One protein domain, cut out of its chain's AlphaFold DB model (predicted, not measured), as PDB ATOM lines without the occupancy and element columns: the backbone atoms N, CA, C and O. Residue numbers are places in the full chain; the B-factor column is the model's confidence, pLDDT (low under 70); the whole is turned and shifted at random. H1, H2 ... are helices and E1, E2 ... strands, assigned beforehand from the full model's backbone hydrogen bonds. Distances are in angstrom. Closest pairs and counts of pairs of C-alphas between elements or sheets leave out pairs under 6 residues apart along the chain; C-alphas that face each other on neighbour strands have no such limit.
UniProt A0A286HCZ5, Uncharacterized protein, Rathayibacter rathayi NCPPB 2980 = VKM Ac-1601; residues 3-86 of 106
ATOM      1  N   THR A   3    -152.433 133.230  46.532       83.81
ATOM      2  CA  THR A   3    -150.993 133.481  46.565       83.81
ATOM      3  C   THR A   3    -150.734 134.979  46.493       83.81
ATOM      4  O   THR A   3    -151.188 135.646  45.561       83.81
ATOM      5  N   LEU A   4    -149.996 135.506  47.465       82.19
ATOM      6  CA  LEU A   4    -149.538 136.889  47.498       82.19
ATOM      7  C   LEU A   4    -148.053 136.936  47.136       82.19
ATOM      8  O   LEU A   4    -147.231 136.264  47.754       82.19
ATOM      9  N   PHE A   5    -147.703 137.734  46.132       80.38
ATOM     10  CA  PHE A   5    -146.315 137.909  45.705       80.38
ATOM     11  C   PHE A   5    -145.675 139.091  46.425       80.38
ATOM     12  O   PHE A   5    -146.287 140.149  46.570       80.38
ATOM     13  N   HIS A   6    -144.427 138.913  46.837       77.44
ATOM     14  CA  HIS A   6    -143.625 139.940  47.485       77.44
ATOM     15  C   HIS A   6    -142.214 139.945  46.904       77.44
ATOM     16  O   HIS A   6    -141.769 138.978  46.275       77.44
ATOM     17  N   THR A   7    -141.455 141.013  47.138       68.56
ATOM     18  CA  THR A   7    -140.022 140.978  46.827       68.56
ATOM     19  C   THR A   7    -139.360 139.935  47.728       68.56
ATOM     20  O   THR A   7    -139.309 140.104  48.948       68.56
ATOM     21  N   GLY A   8    -138.929 138.821  47.140       68.81
ATOM     22  CA  GLY A   8    -138.355 137.681  47.859       68.81
ATOM     23  C   GLY A   8    -139.112 136.361  47.691       68.81
ATOM     24  O   GLY A   8    -138.595 135.342  48.132       68.81
ATOM     25  N   GLY A   9    -140.286 136.347  47.046       79.56
ATOM     26  CA  GLY A   9    -141.013 135.105  46.783       79.56
ATOM     27  C   GLY A   9    -142.530 135.259  46.772       79.56
ATOM     28  O   GLY A   9    -143.083 136.267  46.325       79.56
ATOM     29  N   SER A  10    -143.203 134.212  47.232       84.12
ATOM     30  CA  SER A  10    -144.654 134.142  47.308       84.12
ATOM     31  C   SER A  10    -145.087 133.553  48.637       84.12
ATOM     32  O   SER A  10    -144.473 132.602  49.117       84.12
ATOM     33  N   LEU A  11    -146.182 134.078  49.166       85.12
ATOM     34  CA  LEU A  11    -146.826 133.629  50.384       85.12
ATOM     35  C   LEU A  11    -148.184 133.018  50.052       85.12
ATOM     36  O   LEU A  11    -148.934 133.584  49.249       85.12
ATOM     37  N   SER A  12    -148.514 131.897  50.679       88.56
ATOM     38  CA  SER A  12    -149.844 131.310  50.581       88.56
ATOM     39  C   SER A  12    -150.699 131.793  51.746       88.56
ATOM     40  O   SER A  12    -150.314 131.666  52.900       88.56
ATOM     41  N   LEU A  13    -151.857 132.367  51.441       87.69
ATOM     42  CA  LEU A  13    -152.797 132.897  52.423       87.69
ATOM     43  C   LEU A  13    -154.182 132.286  52.208       87.69
ATOM     44  O   LEU A  13    -154.564 131.937  51.082       87.69
ATOM     45  N   ASP A  14    -154.979 132.218  53.270       90.69
ATOM     46  CA  ASP A  14    -156.412 132.009  53.110       90.69
ATOM     47  C   ASP A  14    -157.053 133.211  52.387       90.69
ATOM     48  O   ASP A  14    -156.500 134.314  52.315       90.69
ATOM     49  N   ASP A  15    -158.233 132.993  51.806       89.75
ATOM     50  CA  ASP A  15    -158.849 133.992  50.928       89.75
ATOM     51  C   ASP A  15    -159.272 135.263  51.659       89.75
ATOM     52  O   ASP A  15    -159.232 136.337  51.048       89.75
ATOM     53  N   ALA A  16    -159.675 135.145  52.926       90.69
ATOM     54  CA  ALA A  16    -160.138 136.268  53.726       90.69
ATOM     55  C   ALA A  16    -158.952 137.137  54.156       90.69
ATOM     56  O   ALA A  16    -158.999 138.357  53.992       90.69
ATOM     57  N   THR A  17    -157.862 136.524  54.621       89.88
ATOM     58  CA  THR A  17    -156.635 137.249  54.986       89.88
ATOM     59  C   THR A  17    -155.999 137.912  53.768       89.88
ATOM     60  O   THR A  17    -155.647 139.089  53.828       89.88
ATOM     61  N   ALA A  18    -155.921 137.219  52.626       89.38
ATOM     62  CA  ALA A  18    -155.395 137.807  51.394       89.38
ATOM     63  C   ALA A  18    -156.196 139.041  50.944       89.38
ATOM     64  O   ALA A  18    -155.616 140.060  50.566       89.38
ATOM     65  N   ASP A  19    -157.528 138.964  50.993       90.00
ATOM     66  CA  ASP A  19    -158.404 140.079  50.634       90.00
ATOM     67  C   ASP A  19    -158.252 141.264  51.603       90.00
ATOM     68  O   ASP A  19    -158.116 142.407  51.161       90.00
ATOM     69  N   ALA A  20    -158.176 140.995  52.911       89.81
ATOM     70  CA  ALA A  20    -157.949 142.017  53.931       89.81
ATOM     71  C   ALA A  20    -156.601 142.739  53.742       89.81
ATOM     72  O   ALA A  20    -156.561 143.971  53.753       89.81
ATOM     73  N   VAL A  21    -155.513 141.998  53.488       89.38
ATOM     74  CA  VAL A  21    -154.177 142.568  53.223       89.38
ATOM     75  C   VAL A  21    -154.195 143.480  51.995       89.38
ATOM     76  O   VAL A  21    -153.648 144.584  52.046       89.38
ATOM     77  N   ILE A  22    -154.834 143.056  50.900       89.00
ATOM     78  CA  ILE A  22    -154.915 143.851  49.665       89.00
ATOM     79  C   ILE A  22    -155.690 145.150  49.906       89.00
ATOM     80  O   ILE A  22    -155.216 146.222  49.524       89.00
ATOM     81  N   ARG A  23    -156.855 145.077  50.562       89.69
ATOM     82  CA  ARG A  23    -157.672 146.263  50.868       89.69
ATOM     83  C   ARG A  23    -156.935 147.235  51.780       89.69
ATOM     84  O   ARG A  23    -156.897 148.427  51.487       89.69
ATOM     85  N   TYR A  24    -156.296 146.724  52.830       89.19
ATOM     86  CA  TYR A  24    -155.502 147.538  53.742       89.19
ATOM     87  C   TYR A  24    -154.309 148.198  53.040       89.19
ATOM     88  O   TYR A  24    -154.077 149.395  53.199       89.19
ATOM     89  N   SER A  25    -153.599 147.451  52.188       87.81
ATOM     90  CA  SER A  25    -152.511 147.996  51.373       87.81
ATOM     91  C   SER A  25    -152.994 149.104  50.439       87.81
ATOM     92  O   SER A  25    -152.317 150.118  50.295       87.81
ATOM     93  N   LEU A  26    -154.148 148.929  49.791       87.06
ATOM     94  CA  LEU A  26    -154.700 149.935  48.888       87.06
ATOM     95  C   LEU A  26    -155.111 151.209  49.640       87.06
ATOM     96  O   LEU A  26    -154.830 152.308  49.167       87.06
ATOM     97  N   ALA A  27    -155.732 151.072  50.810       86.44
ATOM     98  CA  ALA A  27    -156.138 152.212  51.625       86.44
ATOM     99  C   ALA A  27    -154.925 153.008  52.142       86.44
ATOM    100  O   ALA A  27    -154.900 154.236  52.061       86.44
ATOM    101  N   LEU A  28    -153.862 152.317  52.570       85.75
ATOM    102  CA  LEU A  28    -152.584 152.951  52.907       85.75
ATOM    103  C   LEU A  28    -151.980 153.700  51.706       85.75
ATOM    104  O   LEU A  28    -151.529 154.835  51.868       85.75
ATOM    105  N   ALA A  29    -152.047 153.122  50.501       84.44
ATOM    106  CA  ALA A  29    -151.556 153.750  49.270       84.44
ATOM    107  C   ALA A  29    -152.263 155.055  48.937       84.44
ATOM    108  O   ALA A  29    -151.618 156.041  48.586       84.44
ATOM    109  N   GLN A  30    -153.587 155.072  49.078       84.31
ATOM    110  CA  GLN A  30    -154.405 156.256  48.826       84.31
ATOM    111  C   GLN A  30    -154.064 157.410  49.776       84.31
ATOM    112  O   GLN A  30    -154.213 158.571  49.406       84.31
ATOM    113  N   GLN A  31    -153.568 157.098  50.974       84.19
ATOM    114  CA  GLN A  31    -153.118 158.083  51.955       84.19
ATOM    115  C   GLN A  31    -151.615 158.399  51.851       84.19
ATOM    116  O   GLN A  31    -151.098 159.128  52.694       84.19
ATOM    117  N   CYS A  32    -150.899 157.855  50.856       81.12
ATOM    118  CA  CYS A  32    -149.436 157.924  50.746       81.12
ATOM    119  C   CYS A  32    -148.709 157.425  52.011       81.12
ATOM    120  O   CYS A  32    -147.656 157.943  52.385       81.12
ATOM    121  N   ARG A  33    -149.280 156.424  52.692       83.38
ATOM    122  CA  ARG A  33    -148.747 155.828  53.922       83.38
ATOM    123  C   ARG A  33    -148.218 154.423  53.659       83.38
ATOM    124  O   ARG A  33    -148.616 153.745  52.717       83.38
ATOM    125  N   MET A  34    -147.339 153.973  54.544       85.75
ATOM    126  CA  MET A  34    -146.870 152.591  54.602       85.75
ATOM    127  C   MET A  34    -147.201 151.999  55.971       85.75
ATOM    128  O   MET A  34    -147.293 152.716  56.968       85.75
ATOM    129  N   GLY A  35    -147.380 150.687  56.015       85.00
ATOM    130  CA  GLY A  35    -147.644 149.939  57.234       85.00
ATOM    131  C   GLY A  35    -147.092 148.528  57.136       85.00
ATOM    132  O   GLY A  35    -146.619 148.100  56.085       85.00
ATOM    133  N   THR A  36    -147.148 147.792  58.239       87.69
ATOM    134  CA  THR A  36    -146.764 146.379  58.270       87.69
ATOM    135  C   THR A  36    -147.939 145.508  58.676       87.69
ATOM    136  O   THR A  36    -148.721 145.905  59.549       87.69
ATOM    137  N   VAL A  37    -148.027 144.322  58.082       88.38
ATOM    138  CA  VAL A  37    -148.950 143.253  58.473       88.38
ATOM    139  C   VAL A  37    -148.166 141.966  58.697       88.38
ATOM    140  O   VAL A  37    -147.296 141.635  57.899       88.38
ATOM    141  N   SER A  38    -148.422 141.264  59.793       89.31
ATOM    142  CA  SER A  38    -147.820 139.956  60.076       89.31
ATOM    143  C   SER A  38    -148.844 138.875  59.787       89.31
ATOM    144  O   SER A  38    -149.917 138.893  60.368       89.31
ATOM    145  N   VAL A  39    -148.540 137.944  58.893       88.19
ATOM    146  CA  VAL A  39    -149.485 136.925  58.420       88.19
ATOM    147  C   VAL A  39    -148.845 135.544  58.488       88.19
ATOM    148  O   VAL A  39    -147.638 135.410  58.293       88.19
ATOM    149  N   ALA A  40    -149.636 134.519  58.796       86.75
ATOM    150  CA  ALA A  40    -149.166 133.138  58.767       86.75
ATOM    151  C   ALA A  40    -149.148 132.627  57.323       86.75
ATOM    152  O   ALA A  40    -150.106 132.844  56.582       86.75
ATOM    153  N   ASP A  41    -148.073 131.943  56.934       85.06
ATOM    154  CA  ASP A  41    -148.050 131.191  55.682       85.06
ATOM    155  C   ASP A  41    -148.936 129.951  55.816       85.06
ATOM    156  O   ASP A  41    -148.641 129.060  56.605       85.06
ATOM    157  N   ASP A  42    -150.002 129.849  55.032       84.50
ATOM    158  CA  ASP A  42    -150.895 128.685  55.051       84.50
ATOM    159  C   ASP A  42    -150.178 127.412  54.557       84.50
ATOM    160  O   ASP A  42    -150.504 126.300  54.969       84.50
ATOM    161  N   ALA A  43    -149.129 127.554  53.730       80.75
ATOM    162  CA  ALA A  43    -148.276 126.423  53.359       80.75
ATOM    163  C   ALA A  43    -147.357 125.970  54.511       80.75
ATOM    164  O   ALA A  43    -146.954 124.805  54.556       80.75
ATOM    165  N   THR A  44    -147.047 126.871  55.449       77.06
ATOM    166  CA  THR A  44    -146.163 126.626  56.594       77.06
ATOM    167  C   THR A  44    -146.688 127.368  57.836       77.06
ATOM    168  O   THR A  44    -146.122 128.388  58.220       77.06
ATOM    169  N   PRO A  45    -147.752 126.891  58.509       66.69
ATOM    170  CA  PRO A  45    -148.510 127.687  59.491       66.69
ATOM    171  C   PRO A  45    -147.727 128.099  60.750       66.69
ATOM    172  O   PRO A  45    -148.161 128.971  61.498       66.69
ATOM    173  N   SER A  46    -146.553 127.508  60.992       68.88
ATOM    174  CA  SER A  46    -145.606 127.939  62.030       68.88
ATOM    175  C   SER A  46    -144.750 129.150  61.631       68.88
ATOM    176  O   SER A  46    -144.023 129.687  62.464       68.88
ATOM    177  N   SER A  47    -144.792 129.551  60.363       75.38
ATOM    178  CA  SER A  47    -144.008 130.638  59.788       75.38
ATOM    179  C   SER A  47    -144.875 131.886  59.686       75.38
ATOM    180  O   SER A  47    -145.751 131.987  58.828       75.38
ATOM    181  N   VAL A  48    -144.615 132.854  60.564       81.88
ATOM    182  CA  VAL A  48    -145.213 134.189  60.479       81.88
ATOM    183  C   VAL A  48    -144.295 135.081  59.652       81.88
ATOM    184  O   VAL A  48    -143.094 135.162  59.906       81.88
ATOM    185  N   VAL A  49    -144.868 135.751  58.659       80.81
ATOM    186  CA  VAL A  49    -144.163 136.635  57.736       80.81
ATOM    187  C   VAL A  49    -144.680 138.055  57.914       80.81
ATOM    188  O   VAL A  49    -145.883 138.296  57.845       80.81
ATOM    189  N   THR A  50    -143.776 139.013  58.116       85.88
ATOM    190  CA  THR A  50    -144.131 140.432  58.165       85.88
ATOM    191  C   THR A  50    -143.986 141.052  56.775       85.88
ATOM    192  O   THR A  50    -142.902 141.079  56.194       85.88
ATOM    193  N   LEU A  51    -145.090 141.566  56.243       84.25
ATOM    194  CA  LEU A  51    -145.182 142.273  54.971       84.25
ATOM    195  C   LEU A  51    -145.249 143.777  55.223       84.25
ATOM    196  O   LEU A  51    -146.098 144.241  55.983       84.25
ATOM    197  N   THR A  52    -144.414 144.550  54.542       86.62
ATOM    198  CA  THR A  52    -144.589 145.997  54.405       86.62
ATOM    199  C   THR A  52    -145.524 146.273  53.230       86.62
ATOM    200  O   THR A  52    -145.262 145.849  52.105       86.62
ATOM    201  N   VAL A  53    -146.615 146.985  53.500       85.44
ATOM    202  CA  VAL A  53    -147.715 147.276  52.575       85.44
ATOM    203  C   VAL A  53    -147.989 148.778  52.523       85.44
ATOM    204  O   VAL A  53    -147.572 149.526  53.407       85.44
ATOM    205  N   GLY A  54    -148.694 149.233  51.490       80.56
ATOM    206  CA  GLY A  54    -149.097 150.631  51.348       80.56
ATOM    207  C   GLY A  54    -148.539 151.343  50.127       80.56
ATOM    208  O   GLY A  54    -149.257 152.114  49.531       80.56
ATOM    209  N   LEU A  55    -147.327 151.073  49.647       77.44
ATOM    210  CA  LEU A  55    -146.850 151.650  48.381       77.44
ATOM    211  C   LEU A  55    -145.987 150.636  47.628       77.44
ATOM    212  O   LEU A  55    -145.094 150.028  48.211       77.44
ATOM    213  N   GLY A  56    -146.232 150.482  46.323       70.06
ATOM    214  CA  GLY A  56    -145.450 149.596  45.459       70.06
ATOM    215  C   GLY A  56    -145.707 148.102  45.688       70.06
ATOM    216  O   GLY A  56    -146.800 147.693  46.078       70.06
ATOM    217  N   ILE A  57    -144.706 147.276  45.375       63.69
ATOM    218  CA  ILE A  57    -144.759 145.821  45.575       63.69
ATOM    219  C   ILE A  57    -144.521 145.533  47.066       63.69
ATOM    220  O   ILE A  57    -143.537 146.051  47.599       63.69
ATOM    221  N   PRO A  58    -145.355 144.703  47.728       71.31
ATOM    222  CA  PRO A  58    -145.133 144.330  49.119       71.31
ATOM    223  C   PRO A  58    -143.714 143.803  49.343       71.31
ATOM    224  O   PRO A  58    -143.238 142.932  48.605       71.31
ATOM    225  N   LEU A  59    -143.041 144.328  50.365       71.31
ATOM    226  CA  LEU A  59    -141.706 143.877  50.759       71.31
ATOM    227  C   LEU A  59    -141.842 142.923  51.944       71.31
ATOM    228  O   LEU A  59    -142.533 143.244  52.909       71.31
ATOM    229  N   VAL A  60    -141.190 141.760  51.897       70.31
ATOM    230  CA  VAL A  60    -141.113 140.878  53.069       70.31
ATOM    231  C   VAL A  60    -139.941 141.274  53.941       70.31
ATOM    232  O   VAL A  60    -138.798 141.323  53.489       70.31
ATOM    233  N   VAL A  61    -140.236 141.474  55.219       63.59
ATOM    234  CA  VAL A  61    -139.250 141.474  56.289       63.59
ATOM    235  C   VAL A  61    -139.369 140.116  56.971       63.59
ATOM    236  O   VAL A  61    -140.348 139.835  57.662       63.59
ATOM    237  N   ALA A  62    -138.394 139.236  56.739       59.31
ATOM    238  CA  ALA A  62    -138.328 137.941  57.409       59.31
ATOM    239  C   ALA A  62    -137.992 138.156  58.896       59.31
ATOM    240  O   ALA A  62    -136.831 138.174  59.297       59.31
ATOM    241  N   GLY A  63    -139.020 138.391  59.709       50.53
ATOM    242  CA  GLY A  63    -138.904 138.573  61.148       50.53
ATOM    243  C   GLY A  63    -139.065 137.249  61.886       50.53
ATOM    244  O   GLY A  63    -140.178 136.836  62.187       50.53
ATOM    245  N   SER A  64    -137.952 136.608  62.243       46.59
ATOM    246  CA  SER A  64    -137.913 135.590  63.303       46.59
ATOM    247  C   SER A  64    -138.146 136.286  64.651       46.59
ATOM    248  O   SER A  64    -137.198 136.570  65.384       46.59
ATOM    249  N   GLY A  65    -139.384 136.646  64.977       46.59
ATOM    250  CA  GLY A  65    -139.623 137.405  66.201       46.59
ATOM    251  C   GLY A  65    -141.067 137.419  66.653       46.59
ATOM    252  O   GLY A  65    -141.790 138.327  66.277       46.59
ATOM    253  N   GLY A  66    -141.434 136.438  67.490       53.44
ATOM    254  CA  GLY A  66    -142.391 136.487  68.615       53.44
ATOM    255  C   GLY A  66    -143.812 137.048  68.441       53.44
ATOM    256  O   GLY A  66    -144.615 136.908  69.360       53.44
ATOM    257  N   ARG A  67    -144.145 137.690  67.324       64.75
ATOM    258  CA  ARG A  67    -145.423 138.357  67.097       64.75
ATOM    259  C   ARG A  67    -146.380 137.372  66.436       64.75
ATOM    260  O   ARG A  67    -146.042 136.761  65.425       64.75
ATOM    261  N   ALA A  68    -147.556 137.198  67.036       77.69
ATOM    262  CA  ALA A  68    -148.606 136.355  66.481       77.69
ATOM    263  C   ALA A  68    -149.053 136.882  65.107       77.69
ATOM    264  O   ALA A  68    -149.030 138.093  64.869       77.69
ATOM    265  N   ALA A  69    -149.442 135.966  64.217       84.06
ATOM    266  CA  ALA A  69    -150.064 136.330  62.952       84.06
ATOM    267  C   ALA A  69    -151.371 137.089  63.210       84.06
ATOM    268  O   ALA A  69    -152.161 136.705  64.071       84.06
ATOM    269  N   GLU A  70    -151.573 138.161  62.457       87.31
ATOM    270  CA  GLU A  70    -152.801 138.942  62.446       87.31
ATOM    271  C   GLU A  70    -153.866 138.172  61.665       87.31
ATOM    272  O   GLU A  70    -153.606 137.639  60.581       87.31
ATOM    273  N   SER A  71    -155.069 138.115  62.227       88.44
ATOM    274  CA  SER A  71    -156.234 137.577  61.538       88.44
ATOM    275  C   SER A  71    -156.776 138.584  60.520       88.44
ATOM    276  O   SER A  71    -156.482 139.783  60.563       88.44
ATOM    277  N   SER A  72    -157.624 138.115  59.605       88.19
ATOM    278  CA  SER A  72    -158.356 138.998  58.692       88.19
ATOM    279  C   SER A  72    -159.203 140.035  59.441       88.19
ATOM    280  O   SER A  72    -159.286 141.178  58.995       88.19
ATOM    281  N   GLU A  73    -159.771 139.682  60.597       90.88
ATOM    282  CA  GLU A  73    -160.543 140.594  61.449       90.88
ATOM    283  C   GLU A  73    -159.672 141.718  62.023       90.88
ATOM    284  O   GLU A  73    -160.077 142.879  61.972       90.88
ATOM    285  N   ASP A  74    -158.452 141.410  62.477       89.56
ATOM    286  CA  ASP A  74    -157.505 142.412  62.987       89.56
ATOM    287  C   ASP A  74    -157.123 143.423  61.894       89.56
ATOM    288  O   ASP A  74    -157.125 144.640  62.108       89.56
ATOM    289  N   ILE A  75    -156.833 142.921  60.688       88.50
ATOM    290  CA  ILE A  75    -156.458 143.752  59.538       88.50
ATOM    291  C   ILE A  75    -157.638 144.633  59.105       88.50
ATOM    292  O   ILE A  75    -157.450 145.811  58.795       88.50
ATOM    293  N   LEU A  76    -158.860 144.094  59.109       88.50
ATOM    294  CA  LEU A  76    -160.070 144.856  58.800       88.50
ATOM    295  C   LEU A  76    -160.406 145.887  59.886       88.50
ATOM    296  O   LEU A  76    -160.860 146.979  59.549       88.50
ATOM    297  N   GLY A  77    -160.137 145.594  61.160       87.44
ATOM    298  CA  GLY A  77    -160.247 146.564  62.250       87.44
ATOM    299  C   GLY A  77    -159.330 147.767  62.019       87.44
ATOM    300  O   GLY A  77    -159.788 148.909  62.018       87.44
ATOM    301  N   ARG A  78    -158.059 147.506  61.687       87.56
ATOM    302  CA  ARG A  78    -157.080 148.546  61.321       87.56
ATOM    303  C   ARG A  78    -157.479 149.325  60.068       87.56
ATOM    304  O   ARG A  78    -157.197 150.517  59.983       87.56
ATOM    305  N   LEU A  79    -158.105 148.673  59.088       85.94
ATOM    306  CA  LEU A  79    -158.663 149.347  57.913       85.94
ATOM    307  C   LEU A  79    -159.801 150.298  58.311       85.94
ATOM    308  O   LEU A  79    -159.805 151.443  57.874       85.94
ATOM    309  N   GLY A  80    -160.714 149.860  59.180       83.50
ATOM    310  CA  GLY A  80    -161.799 150.703  59.690       83.50
ATOM    311  C   GLY A  80    -161.301 151.920  60.475       83.50
ATOM    312  O   GLY A  80    -161.860 153.006  60.346       83.50
ATOM    313  N   GLU A  81    -160.214 151.775  61.240       84.25
ATOM    314  CA  GLU A  81    -159.535 152.904  61.895       84.25
ATOM    315  C   GLU A  81    -158.894 153.868  60.885       84.25
ATOM    316  O   GLU A  81    -158.856 155.077  61.119       84.25
ATOM    317  N   LEU A  82    -158.402 153.344  59.756       79.25
ATOM    318  CA  LEU A  82    -157.771 154.124  58.692       79.25
ATOM    319  C   LEU A  82    -158.779 154.973  57.897       79.25
ATOM    320  O   LEU A  82    -158.410 156.046  57.421       79.25
ATOM    321  N   ASP A  83    -160.022 154.495  57.777       68.38
ATOM    322  CA  ASP A  83    -161.166 155.216  57.192       68.38
ATOM    323  C   ASP A  83    -161.775 156.263  58.149       68.38
ATOM    324  O   ASP A  83    -162.624 157.066  57.751       68.38
ATOM    325  N   GLY A  84    -161.335 156.294  59.413       63.00
ATOM    326  CA  GLY A  84    -161.610 157.401  60.328       63.00
ATOM    327  C   GLY A  84    -161.011 158.721  59.817       63.00
ATOM    328  O   GLY A  84    -160.159 158.707  58.927       63.00
ATOM    329  N   PRO A  85    -161.424 159.891  60.352       54.44
ATOM    330  CA  PRO A  85    -160.816 161.160  59.966       54.44
ATOM    331  C   PRO A  85    -159.308 161.032  60.150       54.44
ATOM    332  O   PRO A  85    -158.855 160.807  61.272       54.44
ATOM    333  N   ALA A  86    -158.564 161.110  59.041       55.03
ATOM    334  CA  ALA A  86    -157.117 160.992  59.039       55.03
ATOM    335  C   ALA A  86    -156.576 161.997  60.055       55.03
ATOM    336  O   ALA A  86    -156.555 163.206  59.807       55.03
TER     337      ALA A  86
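AT A GLANCE: This is residues 3 to 86 of the 106 residues of an uncharacterized protein of Rathayibacter rathayi NCPPB 2980 = VKM Ac-1601 (UniProt A0A286HCZ5). An antiparallel three-strand sheet, E3 E4 E5, has the long helix H1 along one face, while the small hairpin of E1 and E2 makes a second sheet partly face to face with it, the strands crossed at 62 degrees. H2 lies side by side with H1 and only grazes the three-strand sheet. The printed part has 84 residues, in chain order E1 E2 H1 E3 E4 E5 H2, with mixed class; E3 E4 E5 is a meander, each strand the antiparallel neighbour of the one before. It is compact, with a radius of gyration of the C-alphas of 12.1 A, and spans 37 by 24 by 24 A.

IN THESE COORDINATES: Find C-alpha 35 at (-147.644, 149.939, 57.234), where E3, residues 35 to 41, begins its 18.8 A. E4, residues 44 to 53, is 21.1 A long and bends by 81 degrees at residue 47; E5 is residues 59 to 61. H1, residues 15 to 30, runs 22.8 A; E1 is residues 3 to 6 and E2 residues 9 to 13. H2, residues 72 to 82, runs 15.1 A to C-alpha 82 at (-157.771, 154.124, 58.692).

HOW THE PARTS SIT: In the hairpin of E3 and E4, look at N 37 and O 51, 2.9 A apart; in that of E4 and E5, at N 52 and O 59, 2.8 A. H1 is on this sheet at a height of 9.8 A, over E3 and E4. E1 and E2 pair through N 4 and O 11, 2.8 A. The closest C-alphas of E2 and E3, Ser 12 and Asp 41, are 5.4 A apart. H1 and H2 touch, closest at C-alphas 17 and 72, 4.4 A, the same way at a shallow tilt of 18 degrees. In both helices every O i to N i+4 pair is within hydrogen-bond range.

THE WHOLE: The C-alphas farthest apart, Thr 44 and Pro 85, are 37.7 A apart. The printed part has no cut and no long link. Look for pLDDT under 70 at residues 7 to 8, 45 to 46, 57, 61 to 67 and 83 to 86.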